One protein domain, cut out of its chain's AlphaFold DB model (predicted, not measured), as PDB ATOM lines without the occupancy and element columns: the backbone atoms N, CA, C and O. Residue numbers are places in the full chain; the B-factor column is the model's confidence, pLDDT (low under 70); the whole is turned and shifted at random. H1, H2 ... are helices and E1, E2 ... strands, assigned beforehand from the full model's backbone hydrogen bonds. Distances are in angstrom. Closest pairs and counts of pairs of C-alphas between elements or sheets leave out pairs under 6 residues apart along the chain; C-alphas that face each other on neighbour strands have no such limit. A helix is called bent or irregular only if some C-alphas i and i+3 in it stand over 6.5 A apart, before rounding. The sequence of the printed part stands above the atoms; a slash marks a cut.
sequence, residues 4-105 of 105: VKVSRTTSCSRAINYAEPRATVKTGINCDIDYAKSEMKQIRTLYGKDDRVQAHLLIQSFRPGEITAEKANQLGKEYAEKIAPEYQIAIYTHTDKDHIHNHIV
ATOM      1  N   VAL A   4     252.517 501.672 557.348       97.31
ATOM      2  CA  VAL A   4     253.634 501.381 556.438       97.31
ATOM      3  C   VAL A   4     254.823 502.270 556.775       97.31
ATOM      4  O   VAL A   4     254.739 503.492 556.690       97.31
ATOM      5  N   LYS A   5     255.952 501.651 557.129       97.75
ATOM      6  CA  LYS A   5     257.246 502.331 557.244       97.75
ATOM      7  C   LYS A   5     258.040 502.114 555.964       97.75
ATOM      8  O   LYS A   5     258.285 500.971 555.592       97.75
ATOM      9  N   VAL A   6     258.495 503.198 555.342       97.50
ATOM     10  CA  VAL A   6     259.311 503.164 554.119       97.50
ATOM     11  C   VAL A   6     260.757 503.522 554.451       97.50
ATOM     12  O   VAL A   6     261.022 504.439 555.228       97.50
ATOM     13  N   SER A   7     261.711 502.791 553.879       97.81
ATOM     14  CA  SER A   7     263.142 503.077 553.998       97.81
ATOM     15  C   SER A   7     263.913 502.605 552.763       97.81
ATOM     16  O   SER A   7     263.344 502.002 551.857       97.81
ATOM     17  N   ARG A   8     265.214 502.896 552.706       97.06
ATOM     18  CA  ARG A   8     266.122 502.486 551.626       97.06
ATOM     19  C   ARG A   8     267.309 501.727 552.201       97.06
ATOM     20  O   ARG A   8     267.745 502.036 553.309       97.06
ATOM     21  N   THR A   9     267.858 500.785 551.442       96.44
ATOM     22  CA  THR A   9     269.057 500.030 551.829       96.44
ATOM     23  C   THR A   9     270.126 500.086 550.745       96.44
ATOM     24  O   THR A   9     269.824 500.102 549.551       96.44
ATOM     25  N   THR A  10     271.389 500.089 551.170       96.50
ATOM     26  CA  THR A  10     272.553 499.905 550.292       96.50
ATOM     27  C   THR A  10     272.919 498.436 550.096       96.50
ATOM     28  O   THR A  10     273.844 498.125 549.363       96.50
ATOM     29  N   SER A  11     272.193 497.515 550.735       96.25
ATOM     30  CA  SER A  11     272.358 496.078 550.541       96.25
ATOM     31  C   SER A  11     270.996 495.398 550.470       96.25
ATOM     32  O   SER A  11     270.349 495.157 551.495       96.25
ATOM     33  N   CYS A  12     270.557 495.082 549.251       97.12
ATOM     34  CA  CYS A  12     269.320 494.331 549.019       97.12
ATOM     35  C   CYS A  12     269.451 492.896 549.554       97.12
ATOM     36  O   CYS A  12     268.582 492.413 550.276       97.12
ATOM     37  N   SER A  13     270.594 492.242 549.315       96.56
ATOM     38  CA  SER A  13     270.827 490.876 549.796       96.56
ATOM     39  C   SER A  13     270.779 490.766 551.321       96.56
ATOM     40  O   SER A  13     270.276 489.774 551.840       96.56
ATOM     41  N   ARG A  14     271.250 491.783 552.060       97.25
ATOM     42  CA  ARG A  14     271.125 491.810 553.526       97.25
ATOM     43  C   ARG A  14     269.666 491.930 553.972       97.25
ATOM     44  O   ARG A  14     269.303 491.299 554.960       97.25
ATOM     45  N   ALA A  15     268.849 492.713 553.268       97.81
ATOM     46  CA  ALA A  15     267.426 492.837 553.575       97.81
ATOM     47  C   ALA A  15     266.683 491.509 553.364       97.81
ATOM     48  O   ALA A  15     265.952 491.078 554.253       97.81
ATOM     49  N   ILE A  16     266.952 490.819 552.251       98.06
ATOM     50  CA  ILE A  16     266.374 489.498 551.964       98.06
ATOM     51  C   ILE A  16     266.831 488.464 552.998       98.06
ATOM     52  O   ILE A  16     265.994 487.822 553.616       98.06
ATOM     53  N   ASN A  17     268.135 488.371 553.286       98.06
ATOM     54  CA  ASN A  17     268.660 487.431 554.288       98.06
ATOM     55  C   ASN A  17     268.075 487.655 555.694       98.06
ATOM     56  O   ASN A  17     268.037 486.732 556.505       98.06
ATOM     57  N   TYR A  18     267.666 488.884 556.018       97.06
ATOM     58  CA  TYR A  18     266.985 489.173 557.277       97.06
ATOM     59  C   TYR A  18     265.529 488.690 557.257       97.06
ATOM     60  O   TYR A  18     265.074 488.069 558.222       97.06
ATOM     61  N   ALA A  19     264.810 489.000 556.178       97.62
ATOM     62  CA  ALA A  19     263.375 488.785 556.075       97.62
ATOM     63  C   ALA A  19     263.014 487.326 555.764       97.62
ATOM     64  O   ALA A  19     262.130 486.759 556.397       97.62
ATOM     65  N   GLU A  20     263.708 486.697 554.828       97.88
ATOM     66  CA  GLU A  20     263.330 485.394 554.299       97.88
ATOM     67  C   GLU A  20     263.250 484.270 555.354       97.88
ATOM     68  O   GLU A  20     262.235 483.568 555.369       97.88
ATOM     69  N   PRO A  21     264.229 484.087 556.267       97.62
ATOM     70  CA  PRO A  21     264.226 482.934 557.175       97.62
ATOM     71  C   PRO A  21     263.100 482.942 558.217       97.62
ATOM     72  O   PRO A  21     262.842 481.925 558.850       97.62
ATOM     73  N   ARG A  22     262.461 484.099 558.434       97.19
ATOM     74  CA  ARG A  22     261.375 484.300 559.411       97.19
ATOM     75  C   ARG A  22     259.991 484.271 558.762       97.19
ATOM     76  O   ARG A  22     258.983 484.423 559.447       97.19
ATOM     77  N   ALA A  23     259.940 484.141 557.439       97.56
ATOM     78  CA  ALA A  23     258.707 484.276 556.691       97.56
ATOM     79  C   ALA A  23     257.832 483.027 556.820       97.56
ATOM     80  O   ALA A  23     258.264 481.922 556.503       97.56
ATOM     81  N   THR A  24     256.579 483.220 557.226       98.00
ATOM     82  CA  THR A  24     255.542 482.179 557.203       98.00
ATOM     83  C   THR A  24     254.892 482.077 555.827       98.00
ATOM     84  O   THR A  24     254.569 480.986 555.374       98.00
ATOM     85  N   VAL A  25     254.727 483.214 555.144       98.56
ATOM     86  CA  VAL A  25     254.205 483.293 553.774       98.56
ATOM     87  C   VAL A  25     255.160 484.145 552.949       98.56
ATOM     88  O   VAL A  25     255.641 485.179 553.422       98.56
ATOM     89  N   LYS A  26     255.444 483.709 551.722       98.62
ATOM     90  CA  LYS A  26     256.328 484.410 550.791       98.62
ATOM     91  C   LYS A  26     255.620 484.626 549.455       98.62
ATOM     92  O   LYS A  26     254.834 483.781 549.042       98.62
ATOM     93  N   THR A  27     255.901 485.739 548.786       98.69
ATOM     94  CA  THR A  27     255.449 486.004 547.410       98.69
ATOM     95  C   THR A  27     256.494 486.820 546.665       98.69
ATOM     96  O   THR A  27     257.024 487.784 547.212       98.69
ATOM     97  N   GLY A  28     256.765 486.444 545.416       98.38
ATOM     98  CA  GLY A  28     257.579 487.212 544.473       98.38
ATOM     99  C   GLY A  28     256.705 487.873 543.406       98.38
ATOM    100  O   GLY A  28     255.716 487.287 542.961       98.38
ATOM    101  N   ILE A  29     257.059 489.092 543.004       98.44
ATOM    102  CA  ILE A  29     256.510 489.796 541.837       98.44
ATOM    103  C   ILE A  29     257.687 490.084 540.907       98.44
ATOM    104  O   ILE A  29     258.681 490.663 541.341       98.44
ATOM    105  N   ASN A  30     257.592 489.662 539.643       97.75
ATOM    106  CA  ASN A  30     258.669 489.768 538.644       97.75
ATOM    107  C   ASN A  30     260.011 489.134 539.076       97.75
ATOM    108  O   ASN A  30     261.069 489.432 538.517       97.75
ATOM    109  N   CYS A  31     259.979 488.262 540.081       97.38
ATOM    110  CA  CYS A  31     261.089 487.419 540.491       97.38
ATOM    111  C   CYS A  31     260.551 486.114 541.071       97.38
ATOM    112  O   CYS A  31     259.469 486.093 541.669       97.38
ATOM    113  N   ASP A  32     261.327 485.046 540.946       97.94
ATOM    114  CA  ASP A  32     261.091 483.836 541.718       97.94
ATOM    115  C   ASP A  32     261.445 484.111 543.186       97.94
ATOM    116  O   ASP A  32     262.534 484.591 543.512       97.94
ATOM    117  N   ILE A  33     260.507 483.838 544.091       98.12
ATOM    118  CA  ILE A  33     260.664 484.147 545.510       98.12
ATOM    119  C   ILE A  33     261.779 483.338 546.176       98.12
ATOM    120  O   ILE A  33     262.444 483.863 547.071       98.12
ATOM    121  N   ASP A  34     262.029 482.113 545.708       97.25
ATOM    122  CA  ASP A  34     263.076 481.242 546.248       97.25
ATOM    123  C   ASP A  34     264.472 481.649 545.741       97.25
ATOM    124  O   ASP A  34     265.491 481.363 546.375       97.25
ATOM    125  N   TYR A  35     264.528 482.402 544.636       97.81
ATOM    126  CA  TYR A  35     265.761 482.923 544.041       97.81
ATOM    127  C   TYR A  35     265.871 484.453 544.092       97.81
ATOM    128  O   TYR A  35     266.812 485.018 543.520       97.81
ATOM    129  N   ALA A  36     264.991 485.137 544.831       98.12
ATOM    130  CA  ALA A  36     264.870 486.597 544.836       98.12
ATOM    131  C   ALA A  36     266.208 487.305 545.092       98.12
ATOM    132  O   ALA A  36     266.567 488.266 544.411       98.12
ATOM    133  N   LYS A  37     267.019 486.793 546.029       97.69
ATOM    134  CA  LYS A  37     268.344 487.356 546.336       97.69
ATOM    135  C   LYS A  37     269.276 487.369 545.124       97.69
ATOM    136  O   LYS A  37     269.981 488.360 544.914       97.69
ATOM    137  N   SER A  38     269.344 486.256 544.397       97.75
ATOM    138  CA  SER A  38     270.208 486.105 543.224       97.75
ATOM    139  C   SER A  38     269.662 486.873 542.032       97.75
ATOM    140  O   SER A  38     270.423 487.633 541.437       97.75
ATOM    141  N   GLU A  39     268.369 486.751 541.733       97.75
ATOM    142  CA  GLU A  39     267.753 487.418 540.582       97.75
ATOM    143  C   GLU A  39     267.827 488.939 540.712       97.75
ATOM    144  O   GLU A  39     268.333 489.619 539.817       97.75
ATOM    145  N   MET A  40     267.448 489.485 541.873       97.50
ATOM    146  CA  MET A  40     267.525 490.927 542.103       97.50
ATOM    147  C   MET A  40     268.962 491.444 542.024       97.50
ATOM    148  O   MET A  40     269.201 492.554 541.550       97.50
ATOM    149  N   LYS A  41     269.947 490.657 542.479       97.12
ATOM    150  CA  LYS A  41     271.359 491.025 542.325       97.12
ATOM    151  C   LYS A  41     271.770 491.035 540.855       97.12
ATOM    152  O   LYS A  41     272.390 492.003 540.429       97.12
ATOM    153  N   GLN A  42     271.414 490.003 540.092       96.75
ATOM    154  CA  GLN A  42     271.741 489.903 538.670       96.75
ATOM    155  C   GLN A  42     271.195 491.096 537.882       96.75
ATOM    156  O   GLN A  42     271.956 491.734 537.156       96.75
ATOM    157  N   ILE A  43     269.925 491.455 538.086       95.12
ATOM    158  CA  ILE A  43     269.312 492.610 537.422       95.12
ATOM    159  C   ILE A  43     270.013 493.910 537.826       95.12
ATOM    160  O   ILE A  43     270.413 494.686 536.960       95.12
ATOM    161  N   ARG A  44     270.266 494.151 539.120       95.31
ATOM    162  CA  ARG A  44     271.004 495.360 539.533       95.31
ATOM    163  C   ARG A  44     272.398 495.441 538.930       95.31
ATOM    164  O   ARG A  44     272.795 496.523 538.507       95.31
ATOM    165  N   THR A  45     273.134 494.332 538.884       95.38
ATOM    166  CA  THR A  45     274.460 494.285 538.258       95.38
ATOM    167  C   THR A  45     274.369 494.586 536.763       95.38
ATOM    168  O   THR A  45     275.149 495.403 536.280       95.38
ATOM    169  N   LEU A  46     273.395 494.011 536.050       95.44
ATOM    170  CA  LEU A  46     273.179 494.254 534.620       95.44
ATOM    171  C   LEU A  46     272.954 495.742 534.306       95.44
ATOM    172  O   LEU A  46     273.489 496.254 533.327       95.44
ATOM    173  N   TYR A  47     272.207 496.446 535.158       93.12
ATOM    174  CA  TYR A  47     271.928 497.879 535.006       93.12
ATOM    175  C   TYR A  47     272.934 498.800 535.719       93.12
ATOM    176  O   TYR A  47     272.709 500.009 535.787       93.12
ATOM    177  N   GLY A  48     274.020 498.263 536.285       93.44
ATOM    178  CA  GLY A  48     275.040 499.057 536.977       93.44
ATOM    179  C   GLY A  48     274.548 499.766 538.248       93.44
ATOM    180  O   GLY A  48     275.050 500.834 538.583       93.44
ATOM    181  N   LYS A  49     273.564 499.201 538.963       90.25
ATOM    182  CA  LYS A  49     272.944 499.774 540.177       90.25
ATOM    183  C   LYS A  49     273.360 499.083 541.483       90.25
ATOM    184  O   LYS A  49     272.542 498.914 542.387       90.25
ATOM    185  N   ASP A  50     274.618 498.659 541.592       88.38
ATOM    186  CA  ASP A  50     275.122 497.935 542.775       88.38
ATOM    187  C   ASP A  50     275.857 498.835 543.799       88.38
ATOM    188  O   ASP A  50     276.318 498.345 544.825       88.38
ATOM    189  N   ASP A  51     275.937 500.153 543.573       81.81
ATOM    190  CA  ASP A  51     276.793 501.086 544.332       81.81
ATOM    191  C   ASP A  51     276.066 501.930 545.404       81.81
ATOM    192  O   ASP A  51     276.672 502.322 546.403       81.81
ATOM    193  N   ARG A  52     274.773 502.238 545.216       90.88
ATOM    194  CA  ARG A  52     273.992 503.133 546.097       90.88
ATOM    195  C   ARG A  52     272.751 502.452 546.662       90.88
ATOM    196  O   ARG A  52     272.852 501.540 547.470       90.88
ATOM    197  N   VAL A  53     271.562 502.944 546.314       94.88
ATOM    198  CA  VAL A  53     270.295 502.378 546.779       94.88
ATOM    199  C   VAL A  53     270.038 501.108 545.986       94.88
ATOM    200  O   VAL A  53     269.740 501.172 544.797       94.88
ATOM    201  N   GLN A  54     270.159 499.970 546.660       96.56
ATOM    202  CA  GLN A  54     269.954 498.662 546.050       96.56
ATOM    203  C   GLN A  54     268.508 498.173 546.180       96.56
ATOM    204  O   GLN A  54     268.071 497.373 545.364       96.56
ATOM    205  N   ALA A  55     267.769 498.614 547.200       97.31
ATOM    206  CA  ALA A  55     266.347 498.302 547.353       97.31
ATOM    207  C   ALA A  55     265.633 499.348 548.218       97.31
ATOM    208  O   ALA A  55     266.260 500.039 549.038       97.31
ATOM    209  N   HIS A  56     264.314 499.426 548.053       97.50
ATOM    210  CA  HIS A  56     263.414 500.108 548.977       97.50
ATOM    211  C   HIS A  56     262.770 499.063 549.880       97.50
ATOM    212  O   HIS A  56     262.412 497.993 549.421       97.50
ATOM    213  N   LEU A  57     262.644 499.363 551.169       98.12
ATOM    214  CA  LEU A  57     262.066 498.445 552.144       98.12
ATOM    215  C   LEU A  57     260.783 499.048 552.688       98.12
ATOM    216  O   LEU A  57     260.811 500.148 553.252       98.12
ATOM    217  N   LEU A  58     259.685 498.316 552.552       98.38
ATOM    218  CA  LEU A  58     258.395 498.688 553.106       98.38
ATOM    219  C   LEU A  58     258.003 497.666 554.170       98.38
ATOM    220  O   LEU A  58     257.847 496.480 553.889       98.38
ATOM    221  N   ILE A  59     257.849 498.144 555.404       98.19
ATOM    222  CA  ILE A  59     257.344 497.344 556.519       98.19
ATOM    223  C   ILE A  59     255.880 497.690 556.728       98.19
ATOM    224  O   ILE A  59     255.569 498.765 557.242       98.19
ATOM    225  N   GLN A  60     254.989 496.791 556.320       98.25
ATOM    226  CA  GLN A  60     253.545 496.944 556.483       98.25
ATOM    227  C   GLN A  60     253.096 496.139 557.700       98.25
ATOM    228  O   GLN A  60     253.159 494.917 557.678       98.25
ATOM    229  N   SER A  61     252.664 496.815 558.763       97.88
ATOM    230  CA  SER A  61     252.269 496.188 560.034       97.88
ATOM    231  C   SER A  61     250.767 496.306 560.267       97.88
ATOM    232  O   SER A  61     250.175 497.348 559.973       97.88
ATOM    233  N   PHE A  62     250.167 495.258 560.824       97.94
ATOM    234  CA  PHE A  62     248.740 495.173 561.146       97.94
ATOM    235  C   PHE A  62     248.541 495.104 562.663       97.94
ATOM    236  O   PHE A  62     249.477 494.777 563.388       97.94
ATOM    237  N   ARG A  63     247.349 495.428 563.181       96.88
ATOM    238  CA  ARG A  63     247.103 495.289 564.626       96.88
ATOM    239  C   ARG A  63     247.071 493.801 565.022       96.88
ATOM    240  O   ARG A  63     246.645 492.979 564.207       96.88
ATOM    241  N   PRO A  64     247.485 493.438 566.252       96.31
ATOM    242  CA  PRO A  64     247.354 492.069 566.755       96.31
ATOM    243  C   PRO A  64     245.934 491.518 566.560       96.31
ATOM    244  O   PRO A  64     244.959 492.208 566.853       96.31
ATOM    245  N   GLY A  65     245.819 490.298 566.030       94.50
ATOM    246  CA  GLY A  65     244.536 489.624 565.785       94.50
ATOM    247  C   GLY A  65     243.676 490.194 564.645       94.50
ATOM    248  O   GLY A  65     242.584 489.688 564.410       94.50
ATOM    249  N   GLU A  66     244.131 491.224 563.924       95.56
ATOM    250  CA  GLU A  66     243.331 491.878 562.874       95.56
ATOM    251  C   GLU A  66     243.327 491.111 561.540       95.56
ATOM    252  O   GLU A  66     242.448 491.328 560.706       95.56
ATOM    253  N   ILE A  67     244.319 490.253 561.297       97.69
ATOM    254  CA  ILE A  67     244.548 489.646 559.983       97.69
ATOM    255  C   ILE A  67     245.220 488.275 560.107       97.69
ATOM    256  O   ILE A  67     245.818 487.972 561.137       97.69
ATOM    257  N   THR A  68     245.145 487.460 559.052       98.12
ATOM    258  CA  THR A  68     245.951 486.237 558.899       98.12
ATOM    259  C   THR A  68     247.225 486.517 558.097       98.12
ATOM    260  O   THR A  68     247.333 487.549 557.429       98.12
ATOM    261  N   ALA A  69     248.196 485.602 558.127       98.12
ATOM    262  CA  ALA A  69     249.442 485.765 557.380       98.12
ATOM    263  C   ALA A  69     249.195 485.798 555.860       98.12
ATOM    264  O   ALA A  69     249.747 486.638 555.154       98.12
ATOM    265  N   GLU A  70     248.301 484.950 555.358       98.50
ATOM    266  CA  GLU A  70     247.940 484.859 553.942       98.50
ATOM    267  C   GLU A  70     247.276 486.151 553.473       98.50
ATOM    268  O   GLU A  70     247.639 486.703 552.432       98.50
ATOM    269  N   LYS A  71     246.334 486.685 554.265       98.38
ATOM    270  CA  LYS A  71     245.648 487.926 553.901       98.38
ATOM    271  C   LYS A  71     246.575 489.134 554.003       98.38
ATOM    272  O   LYS A  71     246.493 490.021 553.154       98.38
ATOM    273  N   ALA A  72     247.477 489.162 554.986       98.44
ATOM    274  CA  ALA A  72     248.516 490.180 555.069       98.44
ATOM    275  C   ALA A  72     249.416 490.139 553.830       98.44
ATOM    276  O   ALA A  72     249.634 491.180 553.211       98.44
ATOM    277  N   ASN A  73     249.883 488.955 553.424       98.62
ATOM    278  CA  ASN A  73     250.712 488.788 552.236       98.62
ATOM    279  C   ASN A  73     249.987 489.248 550.962       98.62
ATOM    280  O   ASN A  73     250.536 490.036 550.195       98.62
ATOM    281  N   GLN A  74     248.724 488.843 550.789       98.50
ATOM    282  CA  GLN A  74     247.903 489.237 549.646       98.50
ATOM    283  C   GLN A  74     247.709 490.757 549.562       98.50
ATOM    284  O   GLN A  74     247.891 491.336 548.495       98.50
ATOM    285  N   LEU A  75     247.401 491.426 550.679       98.19
ATOM    286  CA  LEU A  75     247.301 492.891 550.706       98.19
ATOM    287  C   LEU A  75     248.653 493.566 550.441       98.19
ATOM    288  O   LEU A  75     248.699 494.617 549.805       98.19
ATOM    289  N   GLY A  76     249.748 492.967 550.915       98.12
ATOM    290  CA  GLY A  76     251.106 493.404 550.600       98.12
ATOM    291  C   GLY A  76     251.389 493.332 549.099       98.12
ATOM    292  O   GLY A  76     251.917 494.291 548.541       98.12
ATOM    293  N   LYS A  77     250.970 492.243 548.444       98.31
ATOM    294  CA  LYS A  77     251.082 492.044 546.994       98.31
ATOM    295  C   LYS A  77     250.278 493.087 546.221       98.31
ATOM    296  O   LYS A  77     250.855 493.814 545.422       98.31
ATOM    297  N   GLU A  78     248.987 493.225 546.517       98.06
ATOM    298  CA  GLU A  78     248.115 494.209 545.858       98.06
ATOM    299  C   GLU A  78     248.634 495.647 546.024       98.06
ATOM    300  O   GLU A  78     248.482 496.488 545.139       98.06
ATOM    301  N   TYR A  79     249.223 495.954 547.182       97.25
ATOM    302  CA  TYR A  79     249.839 497.249 547.438       97.25
ATOM    303  C   TYR A  79     251.119 497.441 546.616       97.25
ATOM    304  O   TYR A  79     251.274 498.477 545.972       97.25
ATOM    305  N   ALA A  80     252.002 496.441 546.597       97.44
ATOM    306  CA  ALA A  80     253.253 496.447 545.847       97.44
ATOM    307  C   ALA A  80     253.029 496.589 544.328       97.44
ATOM    308  O   ALA A  80     253.655 497.440 543.696       97.44
ATOM    309  N   GLU A  81     252.072 495.843 543.767       97.56
ATOM    310  CA  GLU A  81     251.691 495.912 542.347       97.56
ATOM    311  C   GLU A  81     251.170 497.301 541.947       97.56
ATOM    312  O   GLU A  81     251.359 497.731 540.814       97.56
ATOM    313  N   LYS A  82     250.553 498.050 542.869       97.31
ATOM    314  CA  LYS A  82     250.068 499.412 542.590       97.31
ATOM    315  C   LYS A  82     251.178 500.456 542.591       97.31
ATOM    316  O   LYS A  82     251.100 501.416 541.829       97.31
ATOM    317  N   ILE A  83     252.170 500.319 543.471       96.62
ATOM    318  CA  ILE A  83     253.193 501.359 543.669       96.62
ATOM    319  C   ILE A  83     254.465 501.124 542.849       96.62
ATOM    320  O   ILE A  83     255.201 502.077 542.597       96.62
ATOM    321  N   ALA A  84     254.743 499.878 542.460       96.06
ATOM    322  CA  ALA A  84     255.966 499.498 541.759       96.06
ATOM    323  C   ALA A  84     255.752 498.316 540.777       96.06
ATOM    324  O   ALA A  84     256.521 497.358 540.822       96.06
ATOM    325  N   PRO A  85     254.757 498.370 539.868       95.69
ATOM    326  CA  PRO A  85     254.361 497.235 539.013       95.69
ATOM    327  C   PRO A  85     255.495 496.639 538.161       95.69
ATOM    328  O   PRO A  85     255.540 495.430 537.952       95.69
ATOM    329  N   GLU A  86     256.431 497.474 537.709       95.62
ATOM    330  CA  GLU A  86     257.524 497.086 536.803       95.62
ATOM    331  C   GLU A  86     258.811 496.659 537.534       95.62
ATOM    332  O   GLU A  86     259.848 496.441 536.908       95.62
ATOM    333  N   TYR A  87     258.793 496.592 538.869       96.00
ATOM    334  CA  TYR A  87     259.967 496.242 539.669       96.00
ATOM    335  C   TYR A  87     259.922 494.781 540.114       96.00
ATOM    336  O   TYR A  87     258.856 494.177 540.224       96.00
ATOM    337  N   GLN A  88     261.096 494.216 540.399       97.88
ATOM    338  CA  GLN A  88     261.194 492.961 541.141       97.88
ATOM    339  C   GLN A  88     260.887 493.234 542.608       97.88
ATOM    340  O   GLN A  88     261.476 494.153 543.181       97.88
ATOM    341  N   ILE A  89     259.992 492.448 543.204       98.56
ATOM    342  CA  ILE A  89     259.546 492.649 544.584       98.56
ATOM    343  C   ILE A  89     259.474 491.308 545.299       98.56
ATOM    344  O   ILE A  89     258.860 490.364 544.805       98.56
ATOM    345  N   ALA A  90     260.050 491.249 546.495       98.62
ATOM    346  CA  ALA A  90     259.975 490.085 547.364       98.62
ATOM    347  C   ALA A  90     259.225 490.436 548.649       98.62
ATOM    348  O   ALA A  90     259.576 491.372 549.366       98.62
ATOM    349  N   ILE A  91     258.176 489.672 548.943       98.75
ATOM    350  CA  ILE A  91     257.281 489.896 550.075       98.75
ATOM    351  C   ILE A  91     257.430 488.734 551.044       98.75
ATOM    352  O   ILE A  91     257.154 487.586 550.698       98.75
ATOM    353  N   TYR A  92     257.806 489.053 552.276       98.81
ATOM    354  CA  TYR A  92     258.005 488.098 553.358       98.81
ATOM    355  C   TYR A  92     257.098 488.462 554.530       98.81
ATOM    356  O   TYR A  92     257.285 489.496 555.172       98.81
ATOM    357  N   THR A  93     256.107 487.625 554.821       98.75
ATOM    358  CA  THR A  93     255.176 487.850 555.932       98.75
ATOM    359  C   THR A  93     255.689 487.178 557.192       98.75
ATOM    360  O   THR A  93     255.905 485.968 557.211       98.75
ATOM    361  N   HIS A  94     255.874 487.963 558.246       98.50
ATOM    362  CA  HIS A  94     256.361 487.523 559.548       98.50
ATOM    363  C   HIS A  94     255.209 487.391 560.543       98.50
ATOM    364  O   HIS A  94     254.312 488.237 560.598       98.50
ATOM    365  N   THR A  95     255.274 486.331 561.346       97.81
ATOM    366  CA  THR A  95     254.359 486.030 562.462       97.81
ATOM    367  C   THR A  95     255.123 485.835 563.781       97.81
ATOM    368  O   THR A  95     254.581 485.340 564.759       97.81
ATOM    369  N   ASP A  96     256.397 486.240 563.817       95.12
ATOM    370  CA  ASP A  96     257.351 486.023 564.913       95.12
ATOM    371  C   ASP A  96     257.249 487.055 566.056       95.12
ATOM    372  O   ASP A  96     258.083 487.077 566.961       95.12
ATOM    373  N   LYS A  97     256.232 487.923 566.020       93.81
ATOM    374  CA  LYS A  97     255.931 488.956 567.022       93.81
ATOM    375  C   LYS A  97     254.438 488.951 567.345       93.81
ATOM    376  O   LYS A  97     253.651 488.333 566.637       93.81
ATOM    377  N   ASP A  98     254.036 489.762 568.324       94.88
ATOM    378  CA  ASP A  98     252.626 489.961 568.711       94.88
ATOM    379  C   ASP A  98     251.721 490.457 567.566       94.88
ATOM    380  O   ASP A  98     250.496 490.439 567.678       94.88
ATOM    381  N   HIS A  99     252.307 490.934 566.465       96.56
ATOM    382  CA  HIS A  99     251.583 491.389 565.289       96.56
ATOM    383  C   HIS A  99     252.185 490.863 563.987       96.56
ATOM    384  O   HIS A  99     253.403 490.727 563.828       96.56
ATOM    385  N   ILE A 100     251.303 490.658 563.011       98.38
ATOM    386  CA  ILE A 100     251.677 490.270 561.654       98.38
ATOM    387  C   ILE A 100     252.190 491.491 560.902       98.38
ATOM    388  O   ILE A 100     251.605 492.581 560.962       98.38
ATOM    389  N   HIS A 101     253.287 491.300 560.177       98.44
ATOM    390  CA  HIS A 101     253.879 492.340 559.352       98.44
ATOM    391  C   HIS A 101     254.528 491.764 558.094       98.44
ATOM    392  O   HIS A 101     255.060 490.658 558.100       98.44
ATOM    393  N   ASN A 102     254.495 492.531 557.010       98.56
ATOM    394  CA  ASN A 102     255.212 492.217 555.783       98.56
ATOM    395  C   ASN A 102     256.534 492.974 555.744       98.56
ATOM    396  O   ASN A 102     256.566 494.180 555.989       98.56
ATOM    397  N   HIS A 103     257.588 492.273 555.354       98.56
ATOM    398  CA  HIS A 103     258.805 492.835 554.796       98.56
ATOM    399  C   HIS A 103     258.697 492.785 553.272       98.56
ATOM    400  O   HIS A 103     258.784 491.710 552.687       98.56
ATOM    401  N   ILE A 104     258.485 493.939 552.643       98.56
ATOM    402  CA  ILE A 104     258.454 494.095 551.186       98.56
ATOM    403  C   ILE A 104     259.790 494.719 550.776       98.56
ATOM    404  O   ILE A 104     260.129 495.803 551.262       98.56
ATOM    405  N   VAL A 105     260.550 494.004 549.950       97.94
ATOM    406  CA  VAL A 105     261.890 494.371 549.458       97.94
ATOM    407  C   VAL A 105     261.849 494.642 547.966       97.94
ATOM    408  O   VAL A 105     261.200 493.832 547.269       97.94
TER     409      VAL A 105
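This is residues 4 to 105 of the 105 residues of the protein "Relaxase" of Enterococcus faecium (UniProt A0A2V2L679). A twisted wall of five strands has the long helix H3 along one face and H1 and H2, staggered side by side, on the other; H2 covers only part of the sheet. The 102 printed residues hold three named helices and five named strands in the order E1 H1 E2 H2 E3 H3 E4 E5, a mixed class. The antiparallel sheet runs E1, E3, E5, E4, E2. The whole is compact, radius of gyration of the C-alphas 13.1 A, and elongated, spanning 43 by 23 by 23 A.

E1, residues 4 to 9, begins at C-alpha 4 (253.634, 501.381, 556.438) and is 16.2 A long. H1 is residues 12 to 22, 16.5 A, and only just irregular: C-alphas 18 and 21 are 6.8 A apart. E2 is residues 23 to 29, 16.0 A; H2, 36 to 46, 15.2 A; E3, 55 to 61, 19.1 A; H3, 69 to 83, 21.1 A; E4, 89 to 94, 16.1 A. E5, residues 101 to 104, 9.5 A, ends at C-alpha 104 (258.454, 494.095, 551.186).

N 7 and O 57 of E1 and E3 are 2.9 A apart, N 102 and O 60 of E5 and E3 2.8 A, N 103 and O 92 of the hairpin E4 and E5 2.8 A, and N 91 and O 27 of E4 and E2 2.8 A, each within hydrogen-bond range. Three layers, helices on both faces of the sheet, have H1 and H2 on the same face and H3 on the opposite face. H3, height over the sheet 7.6 A, is over E5 and E4; its closest C-alphas to E4 are Asn 73 and Thr 93, 5.9 A. E3, H3, E4 form a split strand-helix-strand unit, two strands running the same way with a helix between along the chain and E5 between them in the sheet; its crossover is right-handed. H1 and H2 touch, closest C-alphas Ser 13 and Lys 37, 5.5 A, at a shallow tilt of 8 degrees, opposite ways. Every O i to N i+4 pair is within hydrogen-bond range in H2 and H3, and 5 of 7 in H1.

The farthest C-alphas, Gly 48 and Gly 65, are 43.0 A apart. The printed part has no cut and no long link, and no printed residue is under pLDDT 70.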